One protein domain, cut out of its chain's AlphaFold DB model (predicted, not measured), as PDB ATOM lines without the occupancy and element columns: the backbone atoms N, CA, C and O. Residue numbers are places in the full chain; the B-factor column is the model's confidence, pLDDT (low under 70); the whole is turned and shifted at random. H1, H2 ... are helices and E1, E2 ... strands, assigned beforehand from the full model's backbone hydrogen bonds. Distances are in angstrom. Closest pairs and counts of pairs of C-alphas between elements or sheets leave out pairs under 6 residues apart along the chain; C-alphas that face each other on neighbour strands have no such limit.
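AT A GLANCE: This is residues 221 to 353 of the 519 residues of the protein "SET domain-containing protein" of Protomyces lactucae-debilis (UniProt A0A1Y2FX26). A small antiparallel sheet, E1, E2 and E3, stands at one end of an up-and-down bundle of three long helices, H5, H6 and H7, which reach away from it along the longest axis. H1, H2 and H3 lie to one side of the place where sheet and bundle meet, and the bundle itself is loosely closed, with few contacts between H5 and H6. The printed part has 133 residues, with seven named helices and three named strands in the order H1 H2 H3 E1 E2 E3 H4 H5 H6 H7, and its class is mostly helix. It is compact, with a radius of gyration of the C-alphas of 16.0 A and spans of 48 by 38 by 21 A.

HOW THE PARTS SIT: Start at the sheet, a meander in which E1, residues 251 to 257, E2, residues 265 to 268, and E3, residues 276 to 278, are each the antiparallel neighbour of the one before. In the hairpin of E1 and E2, look for N 266 and O 256 at 2.7 A; in that of E2 and E3, for N 267 and O 277 at 2.9 A. Residues 276 to 277 of E3 also pair antiparallel with residues 284 to 285. H7, residues 335 to 353, only grazes the sheet with residues 335 to 338; the C-alphas of Gln 253 and Tyr 335 are its closest to E1, at 5.3 A. H6, residues 316 to 329, touches H7, closest at the C-alphas of Val 326 and Gln 337, 5.9 A, with a shallow tilt of 15 degrees, opposite ways. H5, residues 292 to 309, touches H7 at Gln 298 and Leu 336, whose C-alphas are closest at 6.6 A, with a shallow tilt of 24 degrees, the same way. H5 and H6 only just touch, with 3 pairs of C-alphas within 8 A, closest at Leu 297 and Val 326, 7.0 A. H4, residues 287 to 290, only grazes the sheet, and so does H2, residues 227 to 238, with residues 227 to 229. H1, residues 221 to 224, and H2 only just touch, only at the corner, with 3 pairs of C-alphas within 8 A, the closest being those of Asp 222 and Arg 230, 6.6 A. H3, residues 245 to 248, is close to H2 but not clearly touching, with the C-alphas of Thr 227 and Cys 247 closest at 5.5 A. Every O i to N i+4 pair is within hydrogen-bond range in H2, H5, H6 and H7; H1, H3 and H4 are too short for one.

IN THESE COORDINATES: Find C-alpha 251 at (-47.278, 30.211, 52.699), where E1 begins; it runs 14.1 A to C-alpha 257. H2 measures 15.5 A, H5 25.9 A and H6 19.9 A. From C-alpha 335 at (-37.910, 29.108, 48.517), H7 runs 27.7 A to C-alpha 353 at (-10.576, 31.543, 44.869).

THE WHOLE: The two C-alphas farthest apart are those of Glu 273 and Val 353, 49.8 A. The printed part has no cut, and no link is long. The mean pLDDT of the printed part is 84.0; residue 309 and residues 345 to 353 are under 70.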
ATOM      1  N   LEU A 221     -30.651  29.225  55.816       70.00
ATOM      2  CA  LEU A 221     -31.584  28.969  54.716       70.00
ATOM      3  C   LEU A 221     -32.810  28.155  55.150       70.00
ATOM      4  O   LEU A 221     -33.859  28.276  54.516       70.00
ATOM      5  N   ASP A 222     -32.740  27.414  56.259       78.50
ATOM      6  CA  ASP A 222     -33.901  26.681  56.764       78.50
ATOM      7  C   ASP A 222     -35.015  27.614  57.219       78.50
ATOM      8  O   ASP A 222     -36.196  27.301  57.063       78.50
ATOM      9  N   MET A 223     -34.669  28.813  57.693       80.25
ATOM     10  CA  MET A 223     -35.670  29.832  57.986       80.25
ATOM     11  C   MET A 223     -36.380  30.343  56.735       80.25
ATOM     12  O   MET A 223     -37.457  30.908  56.878       80.25
ATOM     13  N   LEU A 224     -35.825  30.170  55.533       79.12
ATOM     14  CA  LEU A 224     -36.414  30.618  54.264       79.12
ATOM     15  C   LEU A 224     -37.224  29.540  53.548       79.12
ATOM     16  O   LEU A 224     -37.887  29.836  52.558       79.12
ATOM     17  N   ASN A 225     -37.198  28.312  54.060       86.56
ATOM     18  CA  ASN A 225     -37.965  27.202  53.519       86.56
ATOM     19  C   ASN A 225     -39.477  27.408  53.650       86.56
ATOM     20  O   ASN A 225     -39.941  28.176  54.495       86.56
ATOM     21  N   SER A 226     -40.239  26.634  52.872       91.25
ATOM     22  CA  SER A 226     -41.695  26.499  53.002       91.25
ATOM     23  C   SER A 226     -42.144  26.154  54.422       91.25
ATOM     24  O   SER A 226     -41.416  25.529  55.197       91.25
ATOM     25  N   THR A 227     -43.388  26.488  54.764       92.81
ATOM     26  CA  THR A 227     -44.002  26.122  56.050       92.81
ATOM     27  C   THR A 227     -43.932  24.616  56.301       92.81
ATOM     28  O   THR A 227     -43.611  24.197  57.416       92.81
ATOM     29  N   ARG A 228     -44.161  23.799  55.265       91.50
ATOM     30  CA  ARG A 228     -44.065  22.334  55.345       91.50
ATOM     31  C   ARG A 228     -42.648  21.876  55.693       91.50
ATOM     32  O   ARG A 228     -42.485  21.083  56.613       91.50
ATOM     33  N   ASN A 229     -41.631  22.417  55.025       90.62
ATOM     34  CA  ASN A 229     -40.237  22.035  55.258       90.62
ATOM     35  C   ASN A 229     -39.729  22.513  56.624       90.62
ATOM     36  O   ASN A 229     -39.081  21.743  57.329       90.62
ATOM     37  N   ARG A 230     -40.082  23.736  57.052       93.69
ATOM     38  CA  ARG A 230     -39.756  24.226  58.406       93.69
ATOM     39  C   ARG A 230     -40.363  23.326  59.481       93.69
ATOM     40  O   ARG A 230     -39.684  22.967  60.435       93.69
ATOM     41  N   ARG A 231     -41.626  22.917  59.317       93.25
ATOM     42  CA  ARG A 231     -42.286  21.977  60.237       93.25
ATOM     43  C   ARG A 231     -41.649  20.596  60.206       93.25
ATOM     44  O   ARG A 231     -41.428  20.044  61.272       93.25
ATOM     45  N   ALA A 232     -41.324  20.060  59.032       90.38
ATOM     46  CA  ALA A 232     -40.643  18.770  58.922       90.38
ATOM     47  C   ALA A 232     -39.294  18.776  59.660       90.38
ATOM     48  O   ALA A 232     -38.985  17.824  60.372       90.38
ATOM     49  N   LEU A 233     -38.536  19.873  59.554       89.12
ATOM     50  CA  LEU A 233     -37.274  20.059  60.266       89.12
ATOM     51  C   LEU A 233     -37.468  20.168  61.785       89.12
ATOM     52  O   LEU A 233     -36.782  19.506  62.554       89.12
ATOM     53  N   LEU A 234     -38.439  20.963  62.236       90.62
ATOM     54  CA  LEU A 234     -38.734  21.109  63.664       90.62
ATOM     55  C   LEU A 234     -39.269  19.815  64.278       90.62
ATOM     56  O   LEU A 234     -38.895  19.480  65.397       90.62
ATOM     57  N   VAL A 235     -40.065  19.044  63.540       86.88
ATOM     58  CA  VAL A 235     -40.470  17.698  63.959       86.88
ATOM     59  C   VAL A 235     -39.240  16.798  64.064       86.88
ATOM     60  O   VAL A 235     -39.080  16.122  65.074       86.88
ATOM     61  N   SER A 236     -38.329  16.827  63.086       82.56
ATOM     62  CA  SER A 236     -37.166  15.928  63.077       82.56
ATOM     63  C   SER A 236     -36.058  16.284  64.085       82.56
ATOM     64  O   SER A 236     -35.220  15.446  64.441       82.56
ATOM     65  N   GLN A 237     -36.013  17.532  64.545       83.50
ATOM     66  CA  GLN A 237     -34.964  18.020  65.447       83.50
ATOM     67  C   GLN A 237     -35.470  18.314  66.857       83.50
ATOM     68  O   GLN A 237     -34.700  18.244  67.809       83.50
ATOM     69  N   LYS A 238     -36.744  18.685  66.990       84.75
ATOM     70  CA  LYS A 238     -37.335  19.218  68.226       84.75
ATOM     71  C   LYS A 238     -38.693  18.590  68.549       84.75
ATOM     72  O   LYS A 238     -39.310  18.965  69.536       84.75
ATOM     73  N   ALA A 239     -39.141  17.632  67.736       83.00
ATOM     74  CA  ALA A 239     -40.308  16.790  67.956       83.00
ATOM     75  C   ALA A 239     -41.684  17.496  67.964       83.00
ATOM     76  O   ALA A 239     -42.687  16.830  68.189       83.00
ATOM     77  N   PHE A 240     -41.794  18.784  67.614       86.12
ATOM     78  CA  PHE A 240     -43.072  19.517  67.619       86.12
ATOM     79  C   PHE A 240     -43.457  20.096  66.246       86.12
ATOM     80  O   PHE A 240     -42.613  20.360  65.387       86.12
ATOM     81  N   VAL A 241     -44.754  20.367  66.056       89.75
ATOM     82  CA  VAL A 241     -45.280  21.067  64.870       89.75
ATOM     83  C   VAL A 241     -45.480  22.549  65.180       89.75
ATOM     84  O   VAL A 241     -46.349  22.923  65.966       89.75
ATOM     85  N   CYS A 242     -44.716  23.417  64.517       93.06
ATOM     86  CA  CYS A 242     -44.813  24.862  64.725       93.06
ATOM     87  C   CYS A 242     -46.157  25.449  64.260       93.06
ATOM     88  O   CYS A 242     -46.587  25.252  63.117       93.06
ATOM     89  N   ARG A 243     -46.782  26.239  65.140       93.44
ATOM     90  CA  ARG A 243     -48.025  26.992  64.898       93.44
ATOM     91  C   ARG A 243     -47.858  28.502  65.106       93.44
ATOM     92  O   ARG A 243     -48.823  29.191  65.415       93.44
ATOM     93  N   CYS A 244     -46.641  29.028  64.947       93.50
ATOM     94  CA  CYS A 244     -46.426  30.476  64.978       93.50
ATOM     95  C   CYS A 244     -47.219  31.181  63.862       93.50
ATOM     96  O   CYS A 244     -47.605  30.542  62.878       93.50
ATOM     97  N   SER A 245     -47.397  32.501  63.979       91.81
ATOM     98  CA  SER A 245     -48.144  33.338  63.022       91.81
ATOM     99  C   SER A 245     -47.768  33.069  61.560       91.81
ATOM    100  O   SER A 245     -48.639  32.913  60.711       91.81
ATOM    101  N   ARG A 246     -46.474  32.904  61.273       91.88
ATOM    102  CA  ARG A 246     -45.963  32.603  59.928       91.88
ATOM    103  C   ARG A 246     -46.321  31.197  59.422       91.88
ATOM    104  O   ARG A 246     -46.451  31.001  58.222       91.88
ATOM    105  N   CYS A 247     -46.441  30.207  60.306       93.12
ATOM    106  CA  CYS A 247     -46.786  28.831  59.928       93.12
ATOM    107  C   CYS A 247     -48.290  28.607  59.748       93.12
ATOM    108  O   CYS A 247     -48.662  27.674  59.044       93.12
ATOM    109  N   ILE A 248     -49.136  29.416  60.386       93.31
ATOM    110  CA  ILE A 248     -50.598  29.351  60.210       93.31
ATOM    111  C   ILE A 248     -51.091  30.265  59.079       93.31
ATOM    112  O   ILE A 248     -52.167  30.044  58.527       93.31
ATOM    113  N   ALA A 249     -50.310  31.289  58.724       91.62
ATOM    114  CA  ALA A 249     -50.584  32.159  57.589       91.62
ATOM    115  C   ALA A 249     -50.409  31.423  56.241       91.62
ATOM    116  O   ALA A 249     -49.715  30.404  56.174       91.62
ATOM    117  N   PRO A 250     -51.000  31.946  55.146       92.62
ATOM    118  CA  PRO A 250     -50.737  31.449  53.798       92.62
ATOM    119  C   PRO A 250     -49.236  31.469  53.477       92.62
ATOM    120  O   PRO A 250     -48.559  32.479  53.674       92.62
ATOM    121  N   ASP A 251     -48.706  30.361  52.963       92.00
ATOM    122  CA  ASP A 251     -47.278  30.211  52.699       92.00
ATOM    123  C   ASP A 251     -46.890  30.850  51.362       92.00
ATOM    124  O   ASP A 251     -46.930  30.239  50.288       92.00
ATOM    125  N   LEU A 252     -46.484  32.113  51.449       87.38
ATOM    126  CA  LEU A 252     -46.056  32.909  50.307       87.38
ATOM    127  C   LEU A 252     -44.717  32.455  49.705       87.38
ATOM    128  O   LEU A 252     -44.396  32.907  48.608       87.38
ATOM    129  N   GLN A 253     -43.958  31.584  50.378       87.31
ATOM    130  CA  GLN A 253     -42.655  31.091  49.914       87.31
ATOM    131  C   GLN A 253     -42.762  29.792  49.113       87.31
ATOM    132  O   GLN A 253     -41.770  29.347  48.544       87.31
ATOM    133  N   SER A 254     -43.953  29.203  49.023       89.12
ATOM    134  CA  SER A 254     -44.206  27.971  48.263       89.12
ATOM    135  C   SER A 254     -45.037  28.223  47.007       89.12
ATOM    136  O   SER A 254     -45.749  27.350  46.547       89.12
ATOM    137  N   ARG A 255     -45.023  29.441  46.456       89.94
ATOM    138  CA  ARG A 255     -45.882  29.822  45.322       89.94
ATOM    139  C   ARG A 255     -45.646  28.951  44.085       89.94
ATOM    140  O   ARG A 255     -44.530  28.887  43.589       89.94
ATOM    141  N   LEU A 256     -46.705  28.392  43.504       90.88
ATOM    142  CA  LEU A 256     -46.625  27.588  42.274       90.88
ATOM    143  C   LEU A 256     -47.518  28.156  41.159       90.88
ATOM    144  O   LEU A 256     -48.577  28.710  41.464       90.88
ATOM    145  N   PRO A 257     -47.161  28.028  39.870       90.25
ATOM    146  CA  PRO A 257     -48.055  28.380  38.768       90.25
ATOM    147  C   PRO A 257     -49.325  27.522  38.796       90.25
ATOM    148  O   PRO A 257     -49.276  26.317  39.034       90.25
ATOM    149  N   CYS A 258     -50.487  28.125  38.552       91.06
ATOM    150  CA  CYS A 258     -51.746  27.389  38.558       91.06
ATOM    151  C   CYS A 258     -51.900  26.557  37.275       91.06
ATOM    152  O   CYS A 258     -52.023  27.142  36.195       91.06
ATOM    153  N   PRO A 259     -52.031  25.220  37.355       90.12
ATOM    154  CA  PRO A 259     -52.168  24.381  36.165       90.12
ATOM    155  C   PRO A 259     -53.519  24.571  35.458       90.12
ATOM    156  O   PRO A 259     -53.655  24.239  34.283       90.12
ATOM    157  N   ALA A 260     -54.527  25.113  36.151       92.62
ATOM    158  CA  ALA A 260     -55.864  25.296  35.596       92.62
ATOM    159  C   ALA A 260     -56.004  26.556  34.737       92.62
ATOM    160  O   ALA A 260     -56.523  26.471  33.629       92.62
ATOM    161  N   CYS A 261     -55.573  27.719  35.239       93.81
ATOM    162  CA  CYS A 261     -55.691  28.977  34.494       93.81
ATOM    163  C   CYS A 261     -54.384  29.435  33.842       93.81
ATOM    164  O   CYS A 261     -54.429  30.337  33.015       93.81
ATOM    165  N   LYS A 262     -53.233  28.839  34.193       89.12
ATOM    166  CA  LYS A 262     -51.879  29.144  33.679       89.12
ATOM    167  C   LYS A 262     -51.358  30.562  33.942       89.12
ATOM    168  O   LYS A 262     -50.166  30.796  33.816       89.12
ATOM    169  N   THR A 263     -52.220  31.492  34.335       89.94
ATOM    170  CA  THR A 263     -51.868  32.883  34.652       89.94
ATOM    171  C   THR A 263     -51.806  33.147  36.155       89.94
ATOM    172  O   THR A 263     -51.137  34.075  36.595       89.94
ATOM    173  N   GLY A 264     -52.514  32.338  36.948       90.69
ATOM    174  CA  GLY A 264     -52.637  32.526  38.388       90.69
ATOM    175  C   GLY A 264     -51.526  31.842  39.173       90.69
ATOM    176  O   GLY A 264     -50.901  30.894  38.706       90.69
ATOM    177  N   THR A 265     -51.335  32.273  40.417       91.38
ATOM    178  CA  THR A 265     -50.406  31.655  41.372       91.38
ATOM    179  C   THR A 265     -51.183  30.924  42.459       91.38
ATOM    180  O   THR A 265     -52.180  31.436  42.968       91.38
ATOM    181  N   MET A 266     -50.742  29.718  42.798       93.00
ATOM    182  CA  MET A 266     -51.237  28.926  43.914       93.00
ATOM    183  C   MET A 266     -50.412  29.207  45.163       93.00
ATOM    184  O   MET A 266     -49.188  29.288  45.092       93.00
ATOM    185  N   ILE A 267     -51.098  29.334  46.292       92.88
ATOM    186  CA  ILE A 267     -50.508  29.531  47.615       92.88
ATOM    187  C   ILE A 267     -50.945  28.367  48.495       92.88
ATOM    188  O   ILE A 267     -52.098  27.935  48.415       92.88
ATOM    189  N   TRP A 268     -50.021  27.848  49.299       94.00
ATOM    190  CA  TRP A 268     -50.308  26.779  50.246       94.00
ATOM    191  C   TRP A 268     -50.915  27.346  51.536       94.00
ATOM    192  O   TRP A 268     -50.476  28.380  52.040       94.00
ATOM    193  N   HIS A 269     -51.911  26.662  52.082       93.00
ATOM    194  CA  HIS A 269     -52.603  26.995  53.321       93.00
ATOM    195  C   HIS A 269     -52.570  25.806  54.284       93.00
ATOM    196  O   HIS A 269     -52.656  24.655  53.857       93.00
ATOM    197  N   ASP A 270     -52.523  26.096  55.587       91.62
ATOM    198  CA  ASP A 270     -52.532  25.094  56.660       91.62
ATOM    199  C   ASP A 270     -53.924  24.476  56.858       91.62
ATOM    200  O   ASP A 270     -54.626  24.731  57.833       91.62
ATOM    201  N   THR A 271     -54.354  23.696  55.870       87.69
ATOM    202  CA  THR A 271     -55.651  23.019  55.836       87.69
ATOM    203  C   THR A 271     -55.463  21.569  55.414       87.69
ATOM    204  O   THR A 271     -54.557  21.246  54.648       87.69
ATOM    205  N   VAL A 272     -56.311  20.679  55.933       81.94
ATOM    206  CA  VAL A 272     -56.225  19.239  55.642       81.94
ATOM    207  C   VAL A 272     -56.658  18.943  54.204       81.94
ATOM    208  O   VAL A 272     -56.053  18.116  53.524       81.94
ATOM    209  N   GLU A 273     -57.688  19.637  53.728       85.69
ATOM    210  CA  GLU A 273     -58.278  19.402  52.417       85.69
ATOM    211  C   GLU A 273     -57.912  20.513  51.436       85.69
ATOM    212  O   GLU A 273     -58.189  21.684  51.677       85.69
ATOM    213  N   HIS A 274     -57.377  20.116  50.281       86.31
ATOM    214  CA  HIS A 274     -57.061  21.007  49.161       86.31
ATOM    215  C   HIS A 274     -56.194  22.224  49.551       86.31
ATOM    216  O   HIS A 274     -56.585  23.363  49.283       86.31
ATOM    217  N   PRO A 275     -55.003  22.014  50.140       92.12
ATOM    218  CA  PRO A 275     -54.217  23.089  50.744       92.12
ATOM    219  C   PRO A 275     -53.725  24.154  49.757       92.12
ATOM    220  O   PRO A 275     -53.269  25.211  50.176       92.12
ATOM    221  N   TRP A 276     -53.799  23.915  48.448       93.81
ATOM    222  CA  TRP A 276     -53.342  24.856  47.430       93.81
ATOM    223  C   TRP A 276     -54.487  25.658  46.846       93.81
ATOM    224  O   TRP A 276     -55.361  25.089  46.196       93.81
ATOM    225  N   HIS A 277     -54.447  26.980  46.989       94.75
ATOM    226  CA  HIS A 277     -55.473  27.881  46.467       94.75
ATOM    227  C   HIS A 277     -54.904  28.821  45.406       94.75
ATOM    228  O   HIS A 277     -53.969  29.581  45.675       94.75
ATOM    229  N   CYS A 278     -55.486  28.817  44.204       94.56
ATOM    230  CA  CYS A 278     -55.148  29.804  43.182       94.56
ATOM    231  C   CYS A 278     -55.757  31.172  43.509       94.56
ATOM    232  O   CYS A 278     -56.974  31.300  43.618       94.56
ATOM    233  N   GLN A 279     -54.921  32.208  43.554       94.06
ATOM    234  CA  GLN A 279     -55.344  33.581  43.855       94.06
ATOM    235  C   GLN A 279     -56.116  34.263  42.718       94.06
ATOM    236  O   GLN A 279     -56.722  35.304  42.933       94.06
ATOM    237  N   GLN A 280     -56.096  33.698  41.504       94.88
ATOM    238  CA  GLN A 280     -56.765  34.297  40.347       94.88
ATOM    239  C   GLN A 280     -58.073  33.592  39.983       94.88
ATOM    240  O   GLN A 280     -59.088  34.247  39.793       94.88
ATOM    241  N   CYS A 281     -58.064  32.260  39.860       96.25
ATOM    242  CA  CYS A 281     -59.255  31.506  39.452       96.25
ATOM    243  C   CYS A 281     -60.002  30.845  40.621       96.25
ATOM    244  O   CYS A 281     -61.017  30.192  40.395       96.25
ATOM    245  N   GLY A 282     -59.484  30.941  41.852       94.75
ATOM    246  CA  GLY A 282     -60.101  30.373  43.057       94.75
ATOM    247  C   GLY A 282     -60.079  28.842  43.153       94.75
ATOM    248  O   GLY A 282     -60.518  28.288  44.160       94.75
ATOM    249  N   ARG A 283     -59.567  28.134  42.135       95.06
ATOM    250  CA  ARG A 283     -59.497  26.666  42.141       95.06
ATOM    251  C   ARG A 283     -58.556  26.167  43.242       95.06
ATOM    252  O   ARG A 283     -57.518  26.782  43.502       95.06
ATOM    253  N   ARG A 284     -58.929  25.035  43.845       94.69
ATOM    254  CA  ARG A 284     -58.193  24.377  44.927       94.69
ATOM    255  C   ARG A 284     -57.615  23.035  44.480       94.69
ATOM    256  O   ARG A 284     -58.227  22.369  43.646       94.69
ATOM    257  N   PHE A 285     -56.463  22.651  45.025       92.62
ATOM    258  CA  PHE A 285     -55.730  21.446  44.617       92.62
ATOM    259  C   PHE A 285     -55.179  20.673  45.816       92.62
ATOM    260  O   PHE A 285     -54.821  21.251  46.844       92.62
ATOM    261  N   TRP A 286     -55.078  19.355  45.660       90.31
ATOM    262  CA  TRP A 286     -54.430  18.455  46.611       90.31
ATOM    263  C   TRP A 286     -52.911  18.460  46.444       90.31
ATOM    264  O   TRP A 286     -52.408  18.587  45.331       90.31
ATOM    265  N   ASP A 287     -52.170  18.211  47.526       83.50
ATOM    266  CA  ASP A 287     -50.697  18.185  47.519       83.50
ATOM    267  C   ASP A 287     -50.107  17.262  46.433       83.50
ATOM    268  O   ASP A 287     -49.161  17.636  45.736       83.50
ATOM    269  N   GLY A 288     -50.695  16.076  46.241       78.12
ATOM    270  CA  GLY A 288     -50.253  15.112  45.228       78.12
ATOM    271  C   GLY A 288     -50.422  15.584  43.778       78.12
ATOM    272  O   GLY A 288     -49.760  15.051  42.893       78.12
ATOM    273  N   GLN A 289     -51.265  16.591  43.527       75.62
ATOM    274  CA  GLN A 289     -51.556  17.096  42.181       75.62
ATOM    275  C   GLN A 289     -50.572  18.173  41.709       75.62
ATOM    276  O   GLN A 289     -50.503  18.437  40.512       75.62
ATOM    277  N   VAL A 290     -49.841  18.818  42.624       76.88
ATOM    278  CA  VAL A 290     -49.096  20.059  42.325       76.88
ATOM    279  C   VAL A 290     -47.642  20.070  42.811       76.88
ATOM    280  O   VAL A 290     -46.849  20.846  42.292       76.88
ATOM    281  N   ASN A 291     -47.237  19.166  43.709       75.56
ATOM    282  CA  ASN A 291     -45.888  19.160  44.307       75.56
ATOM    283  C   ASN A 291     -44.861  18.268  43.560       75.56
ATOM    284  O   ASN A 291     -43.712  18.144  43.967       75.56
ATOM    285  N   MET A 292     -45.215  17.583  42.469       82.94
ATOM    286  CA  MET A 292     -44.252  16.642  41.863       82.94
ATOM    287  C   MET A 292     -42.988  17.350  41.350       82.94
ATOM    288  O   MET A 292     -41.877  16.889  41.612       82.94
ATOM    289  N   ARG A 293     -43.152  18.492  40.674       83.25
ATOM    290  CA  ARG A 293     -42.027  19.262  40.135       83.25
ATOM    291  C   ARG A 293     -41.230  19.980  41.226       83.25
ATOM    292  O   ARG A 293     -40.007  19.922  41.206       83.25
ATOM    293  N   GLU A 294     -41.912  20.568  42.211       88.56
ATOM    294  CA  GLU A 294     -41.291  21.164  43.407       88.56
ATOM    295  C   GLU A 294     -40.378  20.143  44.117       88.56
ATOM    296  O   GLU A 294     -39.198  20.423  44.328       88.56
ATOM    297  N   LYS A 295     -40.865  18.917  44.373       88.44
ATOM    298  CA  LYS A 295     -40.063  17.812  44.939       88.44
ATOM    299  C   LYS A 295     -38.846  17.442  44.093       88.44
ATOM    300  O   LYS A 295     -37.776  17.200  44.645       88.44
ATOM    301  N   GLN A 296     -39.000  17.367  42.771       89.50
ATOM    302  CA  GLN A 296     -37.887  17.050  41.869       89.50
ATOM    303  C   GLN A 296     -36.793  18.120  41.939       89.50
ATOM    304  O   GLN A 296     -35.625  17.786  42.129       89.50
ATOM    305  N   LEU A 297     -37.170  19.397  41.837       90.56
ATOM    306  CA  LEU A 297     -36.234  20.521  41.905       90.56
ATOM    307  C   LEU A 297     -35.560  20.613  43.279       90.56
ATOM    308  O   LEU A 297     -34.353  20.832  43.349       90.56
ATOM    309  N   GLN A 298     -36.307  20.364  44.358       90.88
ATOM    310  CA  GLN A 298     -35.743  20.263  45.703       90.88
ATOM    311  C   GLN A 298     -34.683  19.159  45.788       90.88
ATOM    312  O   GLN A 298     -33.588  19.412  46.280       90.88
ATOM    313  N   GLY A 299     -34.968  17.959  45.272       90.06
ATOM    314  CA  GLY A 299     -34.007  16.852  45.264       90.06
ATOM    315  C   GLY A 299     -32.737  17.165  44.467       90.06
ATOM    316  O   GLY A 299     -31.635  16.856  44.919       90.06
ATOM    317  N   LEU A 300     -32.868  17.827  43.312       89.62
ATOM    318  CA  LEU A 300     -31.720  18.278  42.518       89.62
ATOM    319  C   LEU A 300     -30.862  19.292  43.284       89.62
ATOM    320  O   LEU A 300     -29.643  19.133  43.338       89.62
ATOM    321  N   LEU A 301     -31.486  20.290  43.917       88.25
ATOM    322  CA  LEU A 301     -30.785  21.295  44.721       88.25
ATOM    323  C   LEU A 301     -30.076  20.672  45.928       88.25
ATOM    324  O   LEU A 301     -28.904  20.959  46.148       88.25
ATOM    325  N   SER A 302     -30.735  19.769  46.659       87.75
ATOM    326  CA  SER A 302     -30.122  19.058  47.790       87.75
ATOM    327  C   SER A 302     -28.933  18.189  47.369       87.75
ATOM    328  O   SER A 302     -27.936  18.111  48.089       87.75
ATOM    329  N   ASN A 303     -29.001  17.559  46.193       87.12
ATOM    330  CA  ASN A 303     -27.887  16.781  45.654       87.12
ATOM    331  C   ASN A 303     -26.695  17.667  45.268       87.12
ATOM    332  O   ASN A 303     -25.556  17.284  45.532       87.12
ATOM    333  N   LEU A 304     -26.947  18.837  44.673       84.19
ATOM    334  CA  LEU A 304     -25.898  19.800  44.323       84.19
ATOM    335  C   LEU A 304     -25.243  20.406  45.561       84.19
ATOM    336  O   LEU A 304     -24.019  20.446  45.630       84.19
ATOM    337  N   ASP A 305     -26.038  20.807  46.552       82.56
ATOM    338  CA  ASP A 305     -25.536  21.278  47.845       82.56
ATOM    339  C   ASP A 305     -24.631  20.218  48.497       82.56
ATOM    340  O   ASP A 305     -23.475  20.471  48.830       82.56
ATOM    341  N   SER A 306     -25.097  18.965  48.546       80.19
ATOM    342  CA  SER A 306     -24.305  17.835  49.049       80.19
ATOM    343  C   SER A 306     -23.025  17.586  48.243       80.19
ATOM    344  O   SER A 306     -22.020  17.150  48.801       80.19
ATOM    345  N   GLN A 307     -23.050  17.801  46.925       80.56
ATOM    346  CA  GLN A 307     -21.871  17.680  46.071       80.56
ATOM    347  C   GLN A 307     -20.845  18.774  46.399       80.56
ATOM    348  O   GLN A 307     -19.673  18.449  46.588       80.56
ATOM    349  N   MET A 308     -21.288  20.028  46.511       74.44
ATOM    350  CA  MET A 308     -20.443  21.182  46.833       74.44
ATOM    351  C   MET A 308     -19.824  21.072  48.224       74.44
ATOM    352  O   MET A 308     -18.618  21.263  48.361       74.44
ATOM    353  N   ASN A 309     -20.596  20.629  49.219       69.56
ATOM    354  CA  ASN A 309     -20.103  20.369  50.575       69.56
ATOM    355  C   ASN A 309     -19.018  19.275  50.628       69.56
ATOM    356  O   ASN A 309     -18.202  19.256  51.543       69.56
ATOM    357  N   ARG A 310     -18.962  18.375  49.634       73.88
ATOM    358  CA  ARG A 310     -17.884  17.379  49.476       73.88
ATOM    359  C   ARG A 310     -16.721  17.873  48.601       73.88
ATOM    360  O   ARG A 310     -15.928  17.061  48.133       73.88
ATOM    361  N   GLY A 311     -16.644  19.176  48.327       71.56
ATOM    362  CA  GLY A 311     -15.629  19.790  47.462       71.56
ATOM    363  C   GLY A 311     -15.854  19.564  45.962       71.56
ATOM    364  O   GLY A 311     -14.983  19.866  45.147       71.56
ATOM    365  N   GLY A 312     -17.006  19.014  45.568       71.69
ATOM    366  CA  GLY A 312     -17.352  18.790  44.172       71.69
ATOM    367  C   GLY A 312     -18.035  20.008  43.559       71.69
ATOM    368  O   GLY A 312     -19.112  20.403  43.993       71.69
ATOM    369  N   PHE A 313     -17.471  20.564  42.489       77.19
ATOM    370  CA  PHE A 313     -18.049  21.734  41.827       77.19
ATOM    371  C   PHE A 313     -18.775  21.347  40.536       77.19
ATOM    372  O   PHE A 313     -18.122  20.914  39.579       77.19
ATOM    373  N   PRO A 314     -20.106  21.528  40.446       72.31
ATOM    374  CA  PRO A 314     -20.816  21.288  39.200       72.31
ATOM    375  C   PRO A 314     -20.354  22.271  38.101       72.31
ATOM    376  O   PRO A 314     -19.897  23.391  38.386       72.31
ATOM    377  N   PRO A 315     -20.461  21.888  36.817       72.88
ATOM    378  CA  PRO A 315     -20.336  22.824  35.706       72.88
ATOM    379  C   PRO A 315     -21.355  23.965  35.819       72.88
ATOM    380  O   PRO A 315     -22.521  23.731  36.140       72.88
ATOM    381  N   LEU A 316     -20.943  25.192  35.479       70.62
ATOM    382  CA  LEU A 316     -21.835  26.363  35.474       70.62
ATOM    383  C   LEU A 316     -23.058  26.170  34.564       70.62
ATOM    384  O   LEU A 316     -24.118  26.718  34.846       70.62
ATOM    385  N   SER A 317     -22.933  25.364  33.506       71.19
ATOM    386  CA  SER A 317     -24.050  25.012  32.627       71.19
ATOM    387  C   SER A 317     -25.157  24.255  33.361       71.19
ATOM    388  O   SER A 317     -26.323  24.580  33.174       71.19
ATOM    389  N   ILE A 318     -24.812  23.300  34.235       74.75
ATOM    390  CA  ILE A 318     -25.797  22.573  35.053       74.75
ATOM    391  C   ILE A 318     -26.533  23.553  35.966       74.75
ATOM    392  O   ILE A 318     -27.758  23.511  36.056       74.75
ATOM    393  N   MET A 319     -25.793  24.474  36.590       74.69
ATOM    394  CA  MET A 319     -26.384  25.478  37.467       74.69
ATOM    395  C   MET A 319     -27.316  26.433  36.711       74.69
ATOM    396  O   MET A 319     -28.420  26.709  37.168       74.69
ATOM    397  N   ALA A 320     -26.906  26.888  35.525       72.06
ATOM    398  CA  ALA A 320     -27.718  27.751  34.672       72.06
ATOM    399  C   ALA A 320     -29.013  27.060  34.212       72.06
ATOM    400  O   ALA A 320     -30.074  27.682  34.225       72.06
ATOM    401  N   PHE A 321     -28.948  25.773  33.851       78.06
ATOM    402  CA  PHE A 321     -30.141  24.995  33.514       78.06
ATOM    403  C   PHE A 321     -31.087  24.864  34.704       78.06
ATOM    404  O   PHE A 321     -32.279  25.113  34.557       78.06
ATOM    405  N   LEU A 322     -30.560  24.544  35.889       82.00
ATOM    406  CA  LEU A 322     -31.381  24.426  37.089       82.00
ATOM    407  C   LEU A 322     -32.051  25.750  37.463       82.00
ATOM    408  O   LEU A 322     -33.215  25.753  37.846       82.00
ATOM    409  N   MET A 323     -31.340  26.870  37.346       79.75
ATOM    410  CA  MET A 323     -31.924  28.181  37.615       79.75
ATOM    411  C   MET A 323     -33.067  28.510  36.670       79.75
ATOM    412  O   MET A 323     -34.110  28.960  37.132       79.75
ATOM    413  N   ARG A 324     -32.896  28.234  35.373       81.12
ATOM    414  CA  ARG A 324     -33.966  28.413  34.393       81.12
ATOM    415  C   ARG A 324     -35.187  27.570  34.759       81.12
ATOM    416  O   ARG A 324     -36.278  28.112  34.847       81.12
ATOM    417  N   ASP A 325     -34.996  26.283  35.044       85.75
ATOM    418  CA  ASP A 325     -36.089  25.386  35.439       85.75
ATOM    419  C   ASP A 325     -36.808  25.894  36.706       85.75
ATOM    420  O   ASP A 325     -38.031  25.910  36.785       85.75
ATOM    421  N   VAL A 326     -36.054  26.365  37.702       85.94
ATOM    422  CA  VAL A 326     -36.582  26.897  38.969       85.94
ATOM    423  C   VAL A 326     -37.313  28.243  38.792       85.94
ATOM    424  O   VAL A 326     -38.229  28.552  39.558       85.94
ATOM    425  N   GLU A 327     -36.945  29.051  37.799       81.81
ATOM    426  CA  GLU A 327     -37.619  30.314  37.459       81.81
ATOM    427  C   GLU A 327     -38.860  30.114  36.577       81.81
ATOM    428  O   GLU A 327     -39.839  30.845  36.739       81.81
ATOM    429  N   GLU A 328     -38.836  29.130  35.676       84.44
ATOM    430  CA  GLU A 328     -39.947  28.809  34.773       84.44
ATOM    431  C   GLU A 328     -41.053  28.004  35.474       84.44
ATOM    432  O   GLU A 328     -42.239  28.285  35.286       84.44
ATOM    433  N   ASP A 329     -40.681  27.032  36.312       85.56
ATOM    434  CA  ASP A 329     -41.633  26.072  36.882       85.56
ATOM    435  C   ASP A 329     -42.240  26.517  38.218       85.56
ATOM    436  O   ASP A 329     -43.265  25.976  38.648       85.56
ATOM    437  N   LEU A 330     -41.621  27.480  38.904       88.38
ATOM    438  CA  LEU A 330     -42.038  27.915  40.236       88.38
ATOM    439  C   LEU A 330     -42.548  29.356  40.219       88.38
ATOM    440  O   LEU A 330     -42.129  30.202  39.433       88.38
ATOM    441  N   GLY A 331     -43.467  29.662  41.131       81.69
ATOM    442  CA  GLY A 331     -43.950  31.022  41.316       81.69
ATOM    443  C   GLY A 331     -42.836  31.940  41.816       81.69
ATOM    444  O   GLY A 331     -41.876  31.512  42.453       81.69
ATOM    445  N   ARG A 332     -42.971  33.242  41.551       76.44
ATOM    446  CA  ARG A 332     -41.995  34.236  42.016       76.44
ATOM    447  C   ARG A 332     -41.794  34.144  43.533       76.44
ATOM    448  O   ARG A 332     -42.781  34.115  44.272       76.44
ATOM    449  N   HIS A 333     -40.535  34.195  43.967       72.31
ATOM    450  CA  HIS A 333     -40.105  34.149  45.376       72.31
ATOM    451  C   HIS A 333     -40.295  32.788  46.048       72.31
ATOM    452  O   HIS A 333     -40.374  32.704  47.274       72.31
ATOM    453  N   HIS A 334     -40.348  31.719  45.253       87.50
ATOM    454  CA  HIS A 334     -40.333  30.368  45.791       87.50
ATOM    455  C   HIS A 334     -39.032  30.102  46.568       87.50
ATOM    456  O   HIS A 334     -37.952  30.511  46.136       87.50
ATOM    457  N   TYR A 335     -39.092  29.375  47.685       87.50
ATOM    458  CA  TYR A 335     -37.910  29.108  48.517       87.50
ATOM    459  C   TYR A 335     -36.787  28.394  47.744       87.50
ATOM    460  O   TYR A 335     -35.611  28.694  47.940       87.50
ATOM    461  N   LEU A 336     -37.140  27.515  46.801       89.31
ATOM    462  CA  LEU A 336     -36.176  26.857  45.906       89.31
ATOM    463  C   LEU A 336     -35.446  27.833  44.971       89.31
ATOM    464  O   LEU A 336     -34.279  27.601  44.673       89.31
ATOM    465  N   GLN A 337     -36.073  28.943  44.552       85.94
ATOM    466  CA  GLN A 337     -35.361  30.005  43.825       85.94
ATOM    467  C   GLN A 337     -34.267  30.586  44.716       85.94
ATOM    468  O   GLN A 337     -33.121  30.713  44.296       85.94
ATOM    469  N   ILE A 338     -34.588  30.881  45.976       78.81
ATOM    470  CA  ILE A 338     -33.614  31.438  46.918       78.81
ATOM    471  C   ILE A 338     -32.445  30.471  47.129       78.81
ATOM    472  O   ILE A 338     -31.295  30.896  47.021       78.81
ATOM    473  N   GLN A 339     -32.732  29.185  47.353       82.56
ATOM    474  CA  GLN A 339     -31.710  28.145  47.503       82.56
ATOM    475  C   GLN A 339     -30.826  28.011  46.259       82.56
ATOM    476  O   GLN A 339     -29.604  28.013  46.389       82.56
ATOM    477  N   ALA A 340     -31.419  27.958  45.061       83.12
ATOM    478  CA  ALA A 340     -30.672  27.883  43.807       83.12
ATOM    479  C   ALA A 340     -29.713  29.068  43.666       83.12
ATOM    480  O   ALA A 340     -28.514  28.893  43.478       83.12
ATOM    481  N   TRP A 341     -30.211  30.286  43.849       77.25
ATOM    482  CA  TRP A 341     -29.374  31.480  43.799       77.25
ATOM    483  C   TRP A 341     -28.255  31.458  44.858       77.25
ATOM    484  O   TRP A 341     -27.129  31.838  44.551       77.25
ATOM    485  N   SER A 342     -28.520  30.973  46.076       74.69
ATOM    486  CA  SER A 342     -27.491  30.839  47.117       74.69
ATOM    487  C   SER A 342     -26.386  29.846  46.745       74.69
ATOM    488  O   SER A 342     -25.214  30.161  46.938       74.69
ATOM    489  N   LEU A 343     -26.733  28.693  46.167       75.12
ATOM    490  CA  LEU A 343     -25.745  27.735  45.657       75.12
ATOM    491  C   LEU A 343     -24.943  28.310  44.487       75.12
ATOM    492  O   LEU A 343     -23.749  28.050  44.366       75.12
ATOM    493  N   MET A 344     -25.579  29.125  43.639       72.50
ATOM    494  CA  MET A 344     -24.896  29.764  42.517       72.50
ATOM    495  C   MET A 344     -23.829  30.726  43.036       72.50
ATOM    496  O   MET A 344     -22.676  30.646  42.622       72.50
ATOM    497  N   GLU A 345     -24.200  31.604  43.972       68.44
ATOM    498  CA  GLU A 345     -23.278  32.552  44.603       68.44
ATOM    499  C   GLU A 345     -22.089  31.838  45.259       68.44
ATOM    500  O   GLU A 345     -20.947  32.268  45.103       68.44
ATOM    501  N   GLU A 346     -22.347  30.728  45.946       69.81
ATOM    502  CA  GLU A 346     -21.314  29.911  46.576       69.81
ATOM    503  C   GLU A 346     -20.374  29.272  45.543       69.81
ATOM    504  O   GLU A 346     -19.156  29.390  45.659       69.81
ATOM    505  N   LEU A 347     -20.917  28.691  44.469       67.88
ATOM    506  CA  LEU A 347     -20.134  28.110  43.376       67.88
ATOM    507  C   LEU A 347     -19.221  29.145  42.704       67.88
ATOM    508  O   LEU A 347     -18.069  28.841  42.380       67.88
ATOM    509  N   PHE A 348     -19.718  30.366  42.491       64.00
ATOM    510  CA  PHE A 348     -18.908  31.462  41.960       64.00
ATOM    511  C   PHE A 348     -17.820  31.897  42.938       64.00
ATOM    512  O   PHE A 348     -16.678  32.078  42.513       64.00
ATOM    513  N   ALA A 349     -18.144  32.016  44.227       62.38
ATOM    514  CA  ALA A 349     -17.168  32.360  45.255       62.38
ATOM    515  C   ALA A 349     -16.021  31.335  45.291       62.38
ATOM    516  O   ALA A 349     -14.855  31.722  45.222       62.38
ATOM    517  N   TYR A 350     -16.331  30.035  45.270       62.34
ATOM    518  CA  TYR A 350     -15.316  28.977  45.216       62.34
ATOM    519  C   TYR A 350     -14.439  29.055  43.963       62.34
ATOM    520  O   TYR A 350     -13.214  28.999  44.056       62.34
ATOM    521  N   ARG A 351     -15.040  29.234  42.780       60.81
ATOM    522  CA  ARG A 351     -14.282  29.333  41.520       60.81
ATOM    523  C   ARG A 351     -13.404  30.581  41.443       60.81
ATOM    524  O   ARG A 351     -12.370  30.527  40.793       60.81
ATOM    525  N   SER A 352     -13.793  31.671  42.103       54.31
ATOM    526  CA  SER A 352     -12.990  32.900  42.160       54.31
ATOM    527  C   SER A 352     -11.739  32.781  43.041       54.31
ATOM    528  O   SER A 352     -10.860  33.630  42.951       54.31
ATOM    529  N   VAL A 353     -11.656  31.740  43.879       49.28
ATOM    530  CA  VAL A 353     -10.576  31.543  44.869       49.28
ATOM    531  C   VAL A 353      -9.749  30.285  44.587       49.28
ATOM    532  O   VAL A 353      -8.661  30.133  45.137       49.28
TER     533      VAL A 353